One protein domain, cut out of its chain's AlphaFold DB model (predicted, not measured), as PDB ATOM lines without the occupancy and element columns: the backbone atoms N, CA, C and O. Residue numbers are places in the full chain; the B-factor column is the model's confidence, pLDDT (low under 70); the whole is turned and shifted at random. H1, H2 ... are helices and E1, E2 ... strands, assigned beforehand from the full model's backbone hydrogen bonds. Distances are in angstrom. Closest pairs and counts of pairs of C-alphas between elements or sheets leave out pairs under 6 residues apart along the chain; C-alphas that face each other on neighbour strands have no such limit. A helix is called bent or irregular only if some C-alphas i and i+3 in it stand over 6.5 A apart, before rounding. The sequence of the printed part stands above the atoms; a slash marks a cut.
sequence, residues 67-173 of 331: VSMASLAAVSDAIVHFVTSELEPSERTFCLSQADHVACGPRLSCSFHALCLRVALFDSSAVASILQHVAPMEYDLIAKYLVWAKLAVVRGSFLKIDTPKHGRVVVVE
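Overview. This is residues 67 to 173 of the 331 residues of an uncharacterized protein of Aphanomyces astaci (UniProt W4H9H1). Three helices, H1, H3 and H5, cross one another nearly at right angles and make a core, with a small three-stranded sheet at its side; H3 and H5 cover one face of this sheet. Short H4 packs on H1 and H3, H2 lies off by itself, and residues 162 to 173 form a looping tail. The printed part has 107 residues, in the order H1 E1 H2 H3 H4 H5 E2 E3, mostly helix. The sheet, E1 E3 E2, is antiparallel. The whole is compact, radius of gyration of the C-alphas 12.9 A, spanning 35 by 34 by 24 A.

Along the chain. H1, residues 69 to 86, begins at C-alpha 69 (144.428, 143.539, 117.107) and is 25.4 A long. E1 is residues 93 to 95, H2 99 to 104, H3 112 to 122 (15.2 A), H4 128 to 132, H5 139 to 148 (14.2 A), E2 152 to 155 (10.3 A) and E3 158 to 161 (10.0 A), ending at C-alpha 161 (130.073, 136.884, 106.398). H2 is irregular: C-alphas 100 and 103 are 7.6 A apart.

Arrangement. With residues 78 to 82 alone, H1 touches H3, about perpendicular at 82 degrees; the closest C-alphas, Ile 79 and Val 119, are 6.2 A apart. With residues 72 to 76 alone it touches H5, about perpendicular at 87 degrees (Ser 76 and Leu 146, closest C-alphas, 6.5 A). H3 touches H5 at 85 degrees, about perpendicular; the closest C-alphas, His 113 and Tyr 139, are 6.4 A apart. H4 touches H3, closest C-alphas Ala 120 and Ala 128, 4.6 A. H3 and H5 are on the same face of the sheet. N 94 and O 159 pair E1 with E3 at 2.8 A, and N 153 and O 160 pair the hairpin E2 and E3 at 2.9 A. In H1, H3 and H5 every O i to N i+4 pair is within hydrogen-bond range; H2 has 0 of 2, with 1 of 3 O i to N i+3 pairs, and H4 0 of 1, with 2 of 2.

Size, cuts and confidence. The C-alphas of Ala 103 and Gly 167, the two farthest apart, are 37.3 A apart. The printed part has no cut and no long link. Mean pLDDT of the printed part is 73.8; residues under 70 include 98 to 109 and 163 to 170.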
ATOM      1  N   VAL A  67     146.312 139.295 122.478       56.19
ATOM      2  CA  VAL A  67     145.847 139.286 121.092       56.19
ATOM      3  C   VAL A  67     146.314 140.561 120.409       56.19
ATOM      4  O   VAL A  67     145.956 141.660 120.825       56.19
ATOM      5  N   SER A  68     147.106 140.429 119.346       66.62
ATOM      6  CA  SER A  68     147.418 141.561 118.471       66.62
ATOM      7  C   SER A  68     146.181 141.898 117.642       66.62
ATOM      8  O   SER A  68     145.789 141.118 116.770       66.62
ATOM      9  N   MET A  69     145.578 143.064 117.885       66.31
ATOM     10  CA  MET A  69     144.428 143.539 117.107       66.31
ATOM     11  C   MET A  69     144.785 143.724 115.630       66.31
ATOM     12  O   MET A  69     143.967 143.436 114.765       66.31
ATOM     13  N   ALA A  70     146.025 144.121 115.328       64.69
ATOM     14  CA  ALA A  70     146.516 144.238 113.957       64.69
ATOM     15  C   ALA A  70     146.580 142.876 113.246       64.69
ATOM     16  O   ALA A  70     146.204 142.762 112.082       64.69
ATOM     17  N   SER A  71     147.016 141.830 113.952       67.94
ATOM     18  CA  SER A  71     147.050 140.468 113.406       67.94
ATOM     19  C   SER A  71     145.639 139.910 113.233       67.94
ATOM     20  O   SER A  71     145.349 139.296 112.214       67.94
ATOM     21  N   LEU A  72     144.746 140.166 114.193       71.25
ATOM     22  CA  LEU A  72     143.346 139.752 114.121       71.25
ATOM     23  C   LEU A  72     142.603 140.449 112.974       71.25
ATOM     24  O   LEU A  72     141.850 139.796 112.255       71.25
ATOM     25  N   ALA A  73     142.862 141.743 112.765       73.56
ATOM     26  CA  ALA A  73     142.357 142.506 111.631       73.56
ATOM     27  C   ALA A  73     142.859 141.925 110.304       73.56
ATOM     28  O   ALA A  73     142.045 141.579 109.459       73.56
ATOM     29  N   ALA A  74     144.171 141.710 110.164       73.31
ATOM     30  CA  ALA A  74     144.756 141.170 108.938       73.31
ATOM     31  C   ALA A  74     144.237 139.758 108.600       73.31
ATOM     32  O   ALA A  74     143.934 139.467 107.446       73.31
ATOM     33  N   VAL A  75     144.092 138.887 109.605       78.44
ATOM     34  CA  VAL A  75     143.510 137.544 109.429       78.44
ATOM     35  C   VAL A  75     142.035 137.633 109.033       78.44
ATOM     36  O   VAL A  75     141.586 136.906 108.150       78.44
ATOM     37  N   SER A  76     141.279 138.535 109.655       83.75
ATOM     38  CA  SER A  76     139.861 138.735 109.345       83.75
ATOM     39  C   SER A  76     139.656 139.295 107.940       83.75
ATOM     40  O   SER A  76     138.771 138.829 107.227       83.75
ATOM     41  N   ASP A  77     140.512 140.220 107.509       84.00
ATOM     42  CA  ASP A  77     140.511 140.755 106.151       84.00
ATOM     43  C   ASP A  77     140.840 139.665 105.126       84.00
ATOM     44  O   ASP A  77     140.172 139.581 104.098       84.00
ATOM     45  N   ALA A  78     141.797 138.775 105.420       83.56
ATOM     46  CA  ALA A  78     142.101 137.627 104.562       83.56
ATOM     47  C   ALA A  78     140.901 136.669 104.429       83.56
ATOM     48  O   ALA A  78     140.580 136.221 103.326       83.56
ATOM     49  N   ILE A  79     140.189 136.400 105.532       87.62
ATOM     50  CA  ILE A  79     138.964 135.585 105.520       87.62
ATOM     51  C   ILE A  79     137.878 136.261 104.674       87.62
ATOM     52  O   ILE A  79     137.291 135.621 103.804       87.62
ATOM     53  N   VAL A  80     137.612 137.549 104.893       88.25
ATOM     54  CA  VAL A  80     136.584 138.292 104.146       88.25
ATOM     55  C   VAL A  80     136.937 138.386 102.663       88.25
ATOM     56  O   VAL A  80     136.063 138.203 101.814       88.25
ATOM     57  N   HIS A  81     138.207 138.624 102.333       87.00
ATOM     58  CA  HIS A  81     138.688 138.639 100.956       87.00
ATOM     59  C   HIS A  81     138.403 137.301 100.269       87.00
ATOM     60  O   HIS A  81     137.747 137.287  99.234       87.00
ATOM     61  N   PHE A  82     138.787 136.184 100.892       87.25
ATOM     62  CA  PHE A  82     138.512 134.846 100.367       87.25
ATOM     63  C   PHE A  82     137.012 134.579 100.172       87.25
ATOM     64  O   PHE A  82     136.590 134.141  99.107       87.25
ATOM     65  N   VAL A  83     136.183 134.866 101.180       87.62
ATOM     66  CA  VAL A  83     134.728 134.638 101.103       87.62
ATOM     67  C   VAL A  83     134.107 135.482  99.989       87.62
ATOM     68  O   VAL A  83     133.215 135.023  99.283       87.62
ATOM     69  N   THR A  84     134.554 136.724  99.815       84.88
ATOM     70  CA  THR A  84     133.990 137.612  98.790       84.88
ATOM     71  C   THR A  84     134.503 137.333  97.380       84.88
ATOM     72  O   THR A  84     133.784 137.668  96.438       84.88
ATOM     73  N   SER A  85     135.690 136.736  97.227       85.31
ATOM     74  CA  SER A  85     136.257 136.365  95.927       85.31
ATOM     75  C   SER A  85     135.803 134.986  95.448       85.31
ATOM     76  O   SER A  85     135.473 134.841  94.276       85.31
ATOM     77  N   GLU A  86     135.761 133.994  96.342       84.81
ATOM     78  CA  GLU A  86     135.540 132.588  95.978       84.81
ATOM     79  C   GLU A  86     134.100 132.111  96.181       84.81
ATOM     80  O   GLU A  86     133.706 131.125  95.563       84.81
ATOM     81  N   LEU A  87     133.319 132.752  97.062       83.25
ATOM     82  CA  LEU A  87     131.994 132.255  97.443       83.25
ATOM     83  C   LEU A  87     130.861 133.153  96.948       83.25
ATOM     84  O   LEU A  87     130.863 134.388  97.105       83.25
ATOM     85  N   GLU A  88     129.829 132.499  96.420       78.81
ATOM     86  CA  GLU A  88     128.558 133.138  96.098       78.81
ATOM     87  C   GLU A  88     127.867 133.648  97.374       78.81
ATOM     88  O   GLU A  88     128.062 133.075  98.445       78.81
ATOM     89  N   PRO A  89     127.034 134.705  97.304       76.12
ATOM     90  CA  PRO A  89     126.349 135.267  98.473       76.12
ATOM     91  C   PRO A  89     125.530 134.257  99.293       76.12
ATOM     92  O   PRO A  89     125.431 134.398 100.512       76.12
ATOM     93  N   SER A  90     124.973 133.239  98.636       72.50
ATOM     94  CA  SER A  90     124.211 132.139  99.240       72.50
ATOM     95  C   SER A  90     125.083 131.175 100.057       72.50
ATOM     96  O   SER A  90     124.589 130.533 100.979       72.50
ATOM     97  N   GLU A  91     126.383 131.095  99.767       77.69
ATOM     98  CA  GLU A  91     127.333 130.164 100.392       77.69
ATOM     99  C   GLU A  91     128.136 130.804 101.540       77.69
ATOM    100  O   GLU A  91     129.032 130.179 102.106       77.69
ATOM    101  N   ARG A  92     127.834 132.054 101.913       85.81
ATOM    102  CA  ARG A  92     128.590 132.812 102.933       85.81
ATOM    103  C   ARG A  92     128.103 132.605 104.363       85.81
ATOM    104  O   ARG A  92     128.441 133.400 105.246       85.81
ATOM    105  N   THR A  93     127.300 131.573 104.586       85.62
ATOM    106  CA  THR A  93     126.740 131.235 105.893       85.62
ATOM    107  C   THR A  93     127.420 129.985 106.426       85.62
ATOM    108  O   THR A  93     127.519 128.975 105.737       85.62
ATOM    109  N   PHE A  94     127.886 130.052 107.669       86.69
ATOM    110  CA  PHE A  94     128.705 129.029 108.303       86.69
ATOM    111  C   PHE A  94     128.187 128.713 109.702       86.69
ATOM    112  O   PHE A  94     127.685 129.582 110.409       86.69
ATOM    113  N   CYS A  95     128.356 127.474 110.140       85.12
ATOM    114  CA  CYS A  95     128.092 127.060 111.507       85.12
ATOM    115  C   CYS A  95     129.306 127.339 112.401       85.12
ATOM    116  O   CYS A  95     130.446 127.035 112.039       85.12
ATOM    117  N   LEU A  96     129.059 127.892 113.586       78.25
ATOM    118  CA  LEU A  96     130.081 128.142 114.606       78.25
ATOM    119  C   LEU A  96     130.436 126.874 115.400       78.25
ATOM    120  O   LEU A  96     131.541 126.752 115.918       78.25
ATOM    121  N   SER A  97     129.513 125.915 115.491       72.00
ATOM    122  CA  SER A  97     129.729 124.668 116.225       72.00
ATOM    123  C   SER A  97     130.533 123.677 115.386       72.00
ATOM    124  O   SER A  97     130.050 123.143 114.393       72.00
ATOM    125  N   GLN A  98     131.767 123.377 115.794       66.69
ATOM    126  CA  GLN A  98     132.554 122.324 115.145       66.69
ATOM    127  C   GLN A  98     132.009 120.919 115.456       66.69
ATOM    128  O   GLN A  98     132.108 120.022 114.617       66.69
ATOM    129  N   ALA A  99     131.434 120.724 116.648       63.88
ATOM    130  CA  ALA A  99     130.947 119.426 117.117       63.88
ATOM    131  C   ALA A  99     129.832 118.872 116.219       63.88
ATOM    132  O   ALA A  99     129.821 117.680 115.911       63.88
ATOM    133  N   ASP A 100     128.970 119.755 115.720       62.84
ATOM    134  CA  ASP A 100     127.834 119.372 114.881       62.84
ATOM    135  C   ASP A 100     128.261 118.990 113.454       62.84
ATOM    136  O   ASP A 100     127.497 118.374 112.722       62.84
ATOM    137  N   HIS A 101     129.503 119.292 113.055       64.31
ATOM    138  CA  HIS A 101     130.007 119.094 111.689       64.31
ATOM    139  C   HIS A 101     131.167 118.094 111.584       64.31
ATOM    140  O   HIS A 101     131.760 117.951 110.515       64.31
ATOM    141  N   VAL A 102     131.470 117.339 112.647       62.25
ATOM    142  CA  VAL A 102     132.509 116.284 112.625       62.25
ATOM    143  C   VAL A 102     132.244 115.248 111.520       62.25
ATOM    144  O   VAL A 102     133.177 114.694 110.935       62.25
ATOM    145  N   ALA A 103     130.970 115.006 111.196       61.62
ATOM    146  CA  ALA A 103     130.548 114.045 110.181       61.62
ATOM    147  C   ALA A 103     130.652 114.552 108.727       61.62
ATOM    148  O   ALA A 103     130.671 113.723 107.817       61.62
ATOM    149  N   CYS A 104     130.770 115.867 108.497       61.84
ATOM    150  CA  CYS A 104     130.808 116.468 107.154       61.84
ATOM    151  C   CYS A 104     132.115 116.202 106.390       61.84
ATOM    152  O   CYS A 104     132.183 116.414 105.181       61.84
ATOM    153  N   GLY A 105     133.159 115.749 107.088       55.94
ATOM    154  CA  GLY A 105     134.480 115.543 106.505       55.94
ATOM    155  C   GLY A 105     135.210 116.854 106.152       55.94
ATOM    156  O   GLY A 105     134.666 117.947 106.282       55.94
ATOM    157  N   PRO A 106     136.476 116.765 105.707       51.53
ATOM    158  CA  PRO A 106     137.342 117.930 105.485       51.53
ATOM    159  C   PRO A 106     137.026 118.713 104.201       51.53
ATOM    160  O   PRO A 106     137.613 119.766 103.972       51.53
ATOM    161  N   ARG A 107     136.150 118.186 103.333       48.81
ATOM    162  CA  ARG A 107     135.888 118.747 101.999       48.81
ATOM    163  C   ARG A 107     134.750 119.766 101.957       48.81
ATOM    164  O   ARG A 107     134.719 120.544 101.011       48.81
ATOM    165  N   LEU A 108     133.855 119.793 102.950       54.22
ATOM    166  CA  LEU A 108     132.665 120.647 102.920       54.22
ATOM    167  C   LEU A 108     132.644 121.639 104.087       54.22
ATOM    168  O   LEU A 108     132.584 121.296 105.267       54.22
ATOM    169  N   SER A 109     132.733 122.907 103.694       59.22
ATOM    170  CA  SER A 109     132.919 124.119 104.488       59.22
ATOM    171  C   SER A 109     131.634 124.624 105.130       59.22
ATOM    172  O   SER A 109     131.322 125.806 105.041       59.22
ATOM    173  N   CYS A 110     130.862 123.740 105.750       72.81
ATOM    174  CA  CYS A 110     129.665 124.172 106.468       72.81
ATOM    175  C   CYS A 110     130.019 124.792 107.828       72.81
ATOM    176  O   CYS A 110     129.187 125.478 108.408       72.81
ATOM    177  N   SER A 111     131.234 124.567 108.346       83.69
ATOM    178  CA  SER A 111     131.709 125.159 109.600       83.69
ATOM    179  C   SER A 111     132.694 126.304 109.370       83.69
ATOM    180  O   SER A 111     133.494 126.293 108.430       83.69
ATOM    181  N   PHE A 112     132.673 127.277 110.280       85.44
ATOM    182  CA  PHE A 112     133.600 128.406 110.274       85.44
ATOM    183  C   PHE A 112     135.060 127.953 110.451       85.44
ATOM    184  O   PHE A 112     135.970 128.488 109.820       85.44
ATOM    185  N   HIS A 113     135.294 126.896 111.231       82.62
ATOM    186  CA  HIS A 113     136.609 126.266 111.380       82.62
ATOM    187  C   HIS A 113     137.135 125.720 110.050       82.62
ATOM    188  O   HIS A 113     138.283 125.970 109.686       82.62
ATOM    189  N   ALA A 114     136.294 125.002 109.299       80.06
ATOM    190  CA  ALA A 114     136.674 124.470 107.993       80.06
ATOM    191  C   ALA A 114     136.946 125.598 106.986       80.06
ATOM    192  O   ALA A 114     137.887 125.495 106.200       80.06
ATOM    193  N   LEU A 115     136.176 126.691 107.040       86.19
ATOM    194  CA  LEU A 115     136.455 127.896 106.257       86.19
ATOM    195  C   LEU A 115     137.848 128.452 106.574       86.19
ATOM    196  O   LEU A 115     138.628 128.683 105.655       86.19
ATOM    197  N   CYS A 116     138.188 128.623 107.851       84.31
ATOM    198  CA  CYS A 116     139.486 129.170 108.244       84.31
ATOM    199  C   CYS A 116     140.655 128.311 107.741       84.31
ATOM    200  O   CYS A 116     141.643 128.845 107.245       84.31
ATOM    201  N   LEU A 117     140.525 126.982 107.792       82.38
ATOM    202  CA  LEU A 117     141.529 126.074 107.230       82.38
ATOM    203  C   LEU A 117     141.627 126.183 105.701       82.38
ATOM    204  O   LEU A 117     142.727 126.125 105.161       82.38
ATOM    205  N   ARG A 118     140.504 126.378 104.997       82.50
ATOM    206  CA  ARG A 118     140.507 126.613 103.541       82.50
ATOM    207  C   ARG A 118     141.221 127.910 103.178       82.50
ATOM    208  O   ARG A 118     142.044 127.895 102.271       82.50
ATOM    209  N   VAL A 119     140.946 128.997 103.900       84.12
ATOM    210  CA  VAL A 119     141.626 130.292 103.712       84.12
ATOM    211  C   VAL A 119     143.136 130.115 103.865       84.12
ATOM    212  O   VAL A 119     143.901 130.584 103.029       84.12
ATOM    213  N   ALA A 120     143.553 129.347 104.874       78.69
ATOM    214  CA  ALA A 120     144.954 129.056 105.153       78.69
ATOM    215  C   ALA A 120     145.679 128.247 104.064       78.69
ATOM    216  O   ALA A 120     146.908 128.220 104.039       78.69
ATOM    217  N   LEU A 121     144.934 127.516 103.232       78.81
ATOM    218  CA  LEU A 121     145.461 126.737 102.108       78.81
ATOM    219  C   LEU A 121     145.392 127.510 100.787       78.81
ATOM    220  O   LEU A 121     146.156 127.220  99.871       78.81
ATOM    221  N   PHE A 122     144.455 128.451 100.680       75.88
ATOM    222  CA  PHE A 122     144.229 129.244  99.480       75.88
ATOM    223  C   PHE A 122     145.214 130.405  99.368       75.88
ATOM    224  O   PHE A 122     145.818 130.610  98.316       75.88
ATOM    225  N   ASP A 123     145.387 131.161 100.448       68.31
ATOM    226  CA  ASP A 123     146.275 132.311 100.461       68.31
ATOM    227  C   ASP A 123     147.650 131.901 101.009       68.31
ATOM    228  O   ASP A 123     147.785 131.443 102.142       68.31
ATOM    229  N   SER A 124     148.689 132.056 100.184       62.22
ATOM    230  CA  SER A 124     150.084 131.792 100.574       62.22
ATOM    231  C   SER A 124     150.676 132.914 101.436       62.22
ATOM    232  O   SER A 124     151.867 132.888 101.756       62.22
ATOM    233  N   SER A 125     149.876 133.922 101.800       64.44
ATOM    234  CA  SER A 125     150.304 134.961 102.723       64.44
ATOM    235  C   SER A 125     150.691 134.371 104.082       64.44
ATOM    236  O   SER A 125     150.062 133.461 104.629       64.44
ATOM    237  N   ALA A 126     151.732 134.953 104.675       60.56
ATOM    238  CA  ALA A 126     152.160 134.639 106.034       60.56
ATOM    239  C   ALA A 126     151.053 134.838 107.085       60.56
ATOM    240  O   ALA A 126     151.147 134.311 108.187       60.56
ATOM    241  N   VAL A 127     150.028 135.628 106.759       63.97
ATOM    242  CA  VAL A 127     148.897 135.930 107.637       63.97
ATOM    243  C   VAL A 127     147.863 134.808 107.583       63.97
ATOM    244  O   VAL A 127     147.386 134.369 108.627       63.97
ATOM    245  N   ALA A 128     147.549 134.296 106.393       64.12
ATOM    246  CA  ALA A 128     146.607 133.196 106.231       64.12
ATOM    247  C   ALA A 128     147.153 131.875 106.793       64.12
ATOM    248  O   ALA A 128     146.398 131.109 107.394       64.12
ATOM    249  N   SER A 129     148.465 131.635 106.704       65.25
ATOM    250  CA  SER A 129     149.096 130.433 107.272       65.25
ATOM    251  C   SER A 129     148.969 130.336 108.798       65.25
ATOM    252  O   SER A 129     148.987 129.231 109.346       65.25
ATOM    253  N   ILE A 130     148.737 131.459 109.494       66.94
ATOM    254  CA  ILE A 130     148.466 131.481 110.940       66.94
ATOM    255  C   ILE A 130     147.252 130.607 111.263       66.94
ATOM    256  O   ILE A 130     147.298 129.854 112.233       66.94
ATOM    257  N   LEU A 131     146.212 130.620 110.421       70.00
ATOM    258  CA  LEU A 131     144.966 129.874 110.635       70.00
ATOM    259  C   LEU A 131     145.156 128.348 110.701       70.00
ATOM    260  O   LEU A 131     144.283 127.669 111.243       70.00
ATOM    261  N   GLN A 132     146.277 127.805 110.205       68.25
ATOM    262  CA  GLN A 132     146.617 126.375 110.317       68.25
ATOM    263  C   GLN A 132     147.073 125.980 111.727       68.25
ATOM    264  O   GLN A 132     147.005 124.813 112.106       68.25
ATOM    265  N   HIS A 133     147.571 126.948 112.494       65.38
ATOM    266  CA  HIS A 133     148.183 126.736 113.805       65.38
ATOM    267  C   HIS A 133     147.304 127.226 114.964       65.38
ATOM    268  O   HIS A 133     147.704 127.124 116.123       65.38
ATOM    269  N   VAL A 134     146.118 127.749 114.646       65.50
ATOM    270  CA  VAL A 134     145.133 128.282 115.590       65.50
ATOM    271  C   VAL A 134     144.378 127.134 116.262       65.50
ATOM    272  O   VAL A 134     143.962 126.168 115.620       65.50
ATOM    273  N   ALA A 135     144.201 127.221 117.580       64.44
ATOM    274  CA  ALA A 135     143.453 126.221 118.329       64.44
ATOM    275  C   ALA A 135     141.941 126.317 118.030       64.44
ATOM    276  O   ALA A 135     141.423 127.410 117.812       64.44
ATOM    277  N   PRO A 136     141.169 125.216 118.120       65.75
ATOM    278  CA  PRO A 136     139.728 125.230 117.849       65.75
ATOM    279  C   PRO A 136     138.917 126.291 118.613       65.75
ATOM    280  O   PRO A 136     137.950 126.829 118.083       65.75
ATOM    281  N   MET A 137     139.317 126.618 119.847       63.72
ATOM    282  CA  MET A 137     138.657 127.628 120.690       63.72
ATOM    283  C   MET A 137     138.958 129.073 120.253       63.72
ATOM    284  O   MET A 137     138.288 130.008 120.683       63.72
ATOM    285  N   GLU A 138     139.993 129.277 119.441       67.88
ATOM    286  CA  GLU A 138     140.451 130.597 119.006       67.88
ATOM    287  C   GLU A 138     139.716 131.068 117.744       67.88
ATOM    288  O   GLU A 138     139.579 132.273 117.541       67.88
ATOM    289  N   TYR A 139     139.139 130.156 116.952       76.12
ATOM    290  CA  TYR A 139     138.251 130.535 115.846       76.12
ATOM    291  C   TYR A 139     137.006 131.286 116.343       76.12
ATOM    292  O   TYR A 139     136.569 132.237 115.697       76.12
ATOM    293  N   ASP A 140     136.496 130.966 117.533       74.31
ATOM    294  CA  ASP A 140     135.378 131.703 118.138       74.31
ATOM    295  C   ASP A 140     135.732 133.178 118.396       74.31
ATOM    296  O   ASP A 140     134.869 134.054 118.323       74.31
ATOM    297  N   LEU A 141     137.002 133.481 118.688       74.06
ATOM    298  CA  LEU A 141     137.474 134.855 118.888       74.06
ATOM    299  C   LEU A 141     137.538 135.617 117.562       74.06
ATOM    300  O   LEU A 141     137.148 136.783 117.512       74.06
ATOM    301  N   ILE A 142     137.965 134.947 116.488       80.25
ATOM    302  CA  ILE A 142     137.965 135.511 115.133       80.25
ATOM    303  C   ILE A 142     136.526 135.810 114.696       80.25
ATOM    304  O   ILE A 142     136.240 136.915 114.241       80.25
ATOM    305  N   ALA A 143     135.596 134.876 114.915       82.38
ATOM    306  CA  ALA A 143     134.178 135.081 114.622       82.38
ATOM    307  C   ALA A 143     133.598 136.281 115.394       82.38
ATOM    308  O   ALA A 143     132.921 137.127 114.809       82.38
ATOM    309  N   LYS A 144     133.910 136.411 116.691       79.81
ATOM    310  CA  LYS A 144     133.496 137.569 117.504       79.81
ATOM    311  C   LYS A 144     134.058 138.883 116.977       79.81
ATOM    312  O   LYS A 144     133.337 139.878 116.937       79.81
ATOM    313  N   TYR A 145     135.319 138.894 116.556       80.00
ATOM    314  CA  TYR A 145     135.927 140.084 115.976       80.00
ATOM    315  C   TYR A 145     135.288 140.467 114.639       80.00
ATOM    316  O   TYR A 145     134.997 141.640 114.433       80.00
ATOM    317  N   LEU A 146     134.995 139.499 113.765       83.69
ATOM    318  CA  LEU A 146     134.291 139.747 112.501       83.69
ATOM    319  C   LEU A 146     132.929 140.421 112.731       83.69
ATOM    320  O   LEU A 146     132.570 141.352 112.010       83.69
ATOM    321  N   VAL A 147     132.195 140.001 113.764       82.38
ATOM    322  CA  VAL A 147     130.925 140.634 114.155       82.38
ATOM    323  C   VAL A 147     131.147 142.041 114.704       82.38
ATOM    324  O   VAL A 147     130.475 142.981 114.279       82.38
ATOM    325  N   TRP A 148     132.113 142.215 115.610       80.12
ATOM    326  CA  TRP A 148     132.452 143.521 116.182       80.12
ATOM    327  C   TRP A 148     132.868 144.537 115.107       80.12
ATOM    328  O   TRP A 148     132.411 145.679 115.114       80.12
ATOM    329  N   ALA A 149     133.665 144.097 114.132       79.81
ATOM    330  CA  ALA A 149     134.112 144.887 112.989       79.81
ATOM    331  C   ALA A 149     133.010 145.119 111.935       79.81
ATOM    332  O   ALA A 149     133.254 145.800 110.940       79.81
ATOM    333  N   LYS A 150     131.794 144.587 112.145       81.25
ATOM    334  CA  LYS A 150     130.652 144.656 111.215       81.25
ATOM    335  C   LYS A 150     130.933 144.027 109.844       81.25
ATOM    336  O   LYS A 150     130.376 144.455 108.835       81.25
ATOM    337  N   LEU A 151     131.793 143.013 109.823       82.19
ATOM    338  CA  LEU A 151     132.124 142.199 108.649       82.19
ATOM    339  C   LEU A 151     131.302 140.900 108.598       82.19
ATOM    340  O   LEU A 151     131.293 140.203 107.584       82.19
ATOM    341  N   ALA A 152     130.619 140.562 109.693       85.12
ATOM    342  CA  ALA A 152     129.756 139.397 109.791       85.12
ATOM    343  C   ALA A 152     128.565 139.638 110.729       85.12
ATOM    344  O   ALA A 152     128.576 140.543 111.564       85.12
ATOM    345  N   VAL A 153     127.545 138.791 110.604       84.81
ATOM    346  CA  VAL A 153     126.335 138.797 111.434       84.81
ATOM    347  C   VAL A 153     126.099 137.398 111.984       84.81
ATOM    348  O   VAL A 153     126.207 136.414 111.254       84.81
ATOM    349  N   VAL A 154     125.782 137.307 113.277       82.69
ATOM    350  CA  VAL A 154     125.508 136.039 113.967       82.69
ATOM    351  C   VAL A 154     124.034 135.936 114.328       82.69
ATOM    352  O   VAL A 154     123.446 136.885 114.846       82.69
ATOM    353  N   ARG A 155     123.455 134.757 114.096       79.56
ATOM    354  CA  ARG A 155     122.116 134.365 114.553       79.56
ATOM    355  C   ARG A 155     122.193 132.950 115.117       79.56
ATOM    356  O   ARG A 155     122.416 131.993 114.381       79.56
ATOM    357  N   GLY A 156     122.026 132.812 116.433       77.12
ATOM    358  CA  GLY A 156     122.146 131.518 117.108       77.12
ATOM    359  C   GLY A 156     123.531 130.895 116.905       77.12
ATOM    360  O   GLY A 156     124.537 131.482 117.295       77.12
ATOM    361  N   SER A 157     123.576 129.712 116.289       79.31
ATOM    362  CA  SER A 157     124.803 128.970 115.962       79.31
ATOM    363  C   SER A 157     125.382 129.289 114.577       79.31
ATOM    364  O   SER A 157     126.353 128.650 114.170       79.31
ATOM    365  N   PHE A 158     124.808 130.248 113.847       82.94
ATOM    366  CA  PHE A 158     125.176 130.561 112.466       82.94
ATOM    367  C   PHE A 158     125.852 131.928 112.345       82.94
ATOM    368  O   PHE A 158     125.449 132.896 112.991       82.94
ATOM    369  N   LEU A 159     126.865 132.005 111.484       86.31
ATOM    370  CA  LEU A 159     127.647 133.186 111.142       86.31
ATOM    371  C   LEU A 159     127.544 133.424 109.635       86.31
ATOM    372  O   LEU A 159     127.964 132.577 108.852       86.31
ATOM    373  N   LYS A 160     127.046 134.589 109.227       87.44
ATOM    374  CA  LYS A 160     127.053 135.028 107.828       87.44
ATOM    375  C   LYS A 160     128.085 136.124 107.638       87.44
ATOM    376  O   LYS A 160     128.036 137.137 108.334       87.44
ATOM    377  N   ILE A 161     129.020 135.915 106.718       87.25
ATOM    378  CA  ILE A 161     130.073 136.884 106.398       87.25
ATOM    379  C   ILE A 161     129.626 137.664 105.171       87.25
ATOM    380  O   ILE A 161     129.459 137.098 104.092       87.25
ATOM    381  N   ASP A 162     129.439 138.968 105.322       79.94
ATOM    382  CA  ASP A 162     129.137 139.818 104.182       79.94
ATOM    383  C   ASP A 162     129.688 141.218 104.401       79.94
ATOM    384  O   ASP A 162     129.584 141.809 105.477       79.94
ATOM    385  N   THR A 163     130.280 141.764 103.348       69.44
ATOM    386  CA  THR A 163     130.743 143.146 103.363       69.44
ATOM    387  C   THR A 163     129.531 144.052 103.178       69.44
ATOM    388  O   THR A 163     128.817 143.868 102.187       69.44
ATOM    389  N   PRO A 164     129.295 145.055 104.041       61.09
ATOM    390  CA  PRO A 164     128.174 145.975 103.894       61.09
ATOM    391  C   PRO A 164     128.424 146.891 102.693       61.09
ATOM    392  O   PRO A 164     128.842 148.036 102.838       61.09
ATOM    393  N   LYS A 165     128.203 146.393 101.472       55.03
ATOM    394  CA  LYS A 165     128.534 147.164 100.275       55.03
ATOM    395  C   LYS A 165     127.603 148.362 100.117       55.03
ATOM    396  O   LYS A 165     128.075 149.393  99.653       55.03
ATOM    397  N   HIS A 166     126.331 148.307 100.532       50.38
ATOM    398  CA  HIS A 166     125.335 149.345 100.193       50.38
ATOM    399  C   HIS A 166     124.379 149.742 101.341       50.38
ATOM    400  O   HIS A 166     123.205 150.006 101.100       50.38
ATOM    401  N   GLY A 167     124.828 149.747 102.602       52.28
ATOM    402  CA  GLY A 167     123.982 150.187 103.730       52.28
ATOM    403  C   GLY A 167     122.750 149.309 104.009       52.28
ATOM    404  O   GLY A 167     121.917 149.665 104.839       52.28
ATOM    405  N   ARG A 168     122.629 148.150 103.345       57.38
ATOM    406  CA  ARG A 168     121.665 147.111 103.714       57.38
ATOM    407  C   ARG A 168     122.150 146.414 104.977       57.38
ATOM    408  O   ARG A 168     123.297 145.975 105.044       57.38
ATOM    409  N   VAL A 169     121.258 146.304 105.954       59.88
ATOM    410  CA  VAL A 169     121.462 145.447 107.121       59.88
ATOM    411  C   VAL A 169     121.422 144.008 106.621       59.88
ATOM    412  O   VAL A 169     120.383 143.537 106.166       59.88
ATOM    413  N   VAL A 170     122.571 143.340 106.644       65.12
ATOM    414  CA  VAL A 170     122.661 141.913 106.341       65.12
ATOM    415  C   VAL A 170     122.080 141.168 107.535       65.12
ATOM    416  O   VAL A 170     122.446 141.438 108.675       65.12
ATOM    417  N   VAL A 171     121.141 140.261 107.291       70.06
ATOM    418  CA  VAL A 171     120.550 139.406 108.324       70.06
ATOM    419  C   VAL A 171     120.713 137.960 107.876       70.06
ATOM    420  O   VAL A 171     120.698 137.672 106.678       70.06
ATOM    421  N   VAL A 172     120.914 137.061 108.839       69.88
ATOM    422  CA  VAL A 172     120.833 135.619 108.595       69.88
ATOM    423  C   VAL A 172     119.359 135.267 108.413       69.88
ATOM    424  O   VAL A 172     118.558 135.370 109.354       69.88
ATOM    425  N   GLU A 173     118.995 134.910 107.188       71.44
ATOM    426  CA  GLU A 173     117.638 134.506 106.842       71.44
ATOM    427  C   GLU A 173     117.444 133.008 107.139       71.44
ATOM    428  O   GLU A 173     118.381 132.218 107.049       71.44
TER     429      GLU A 173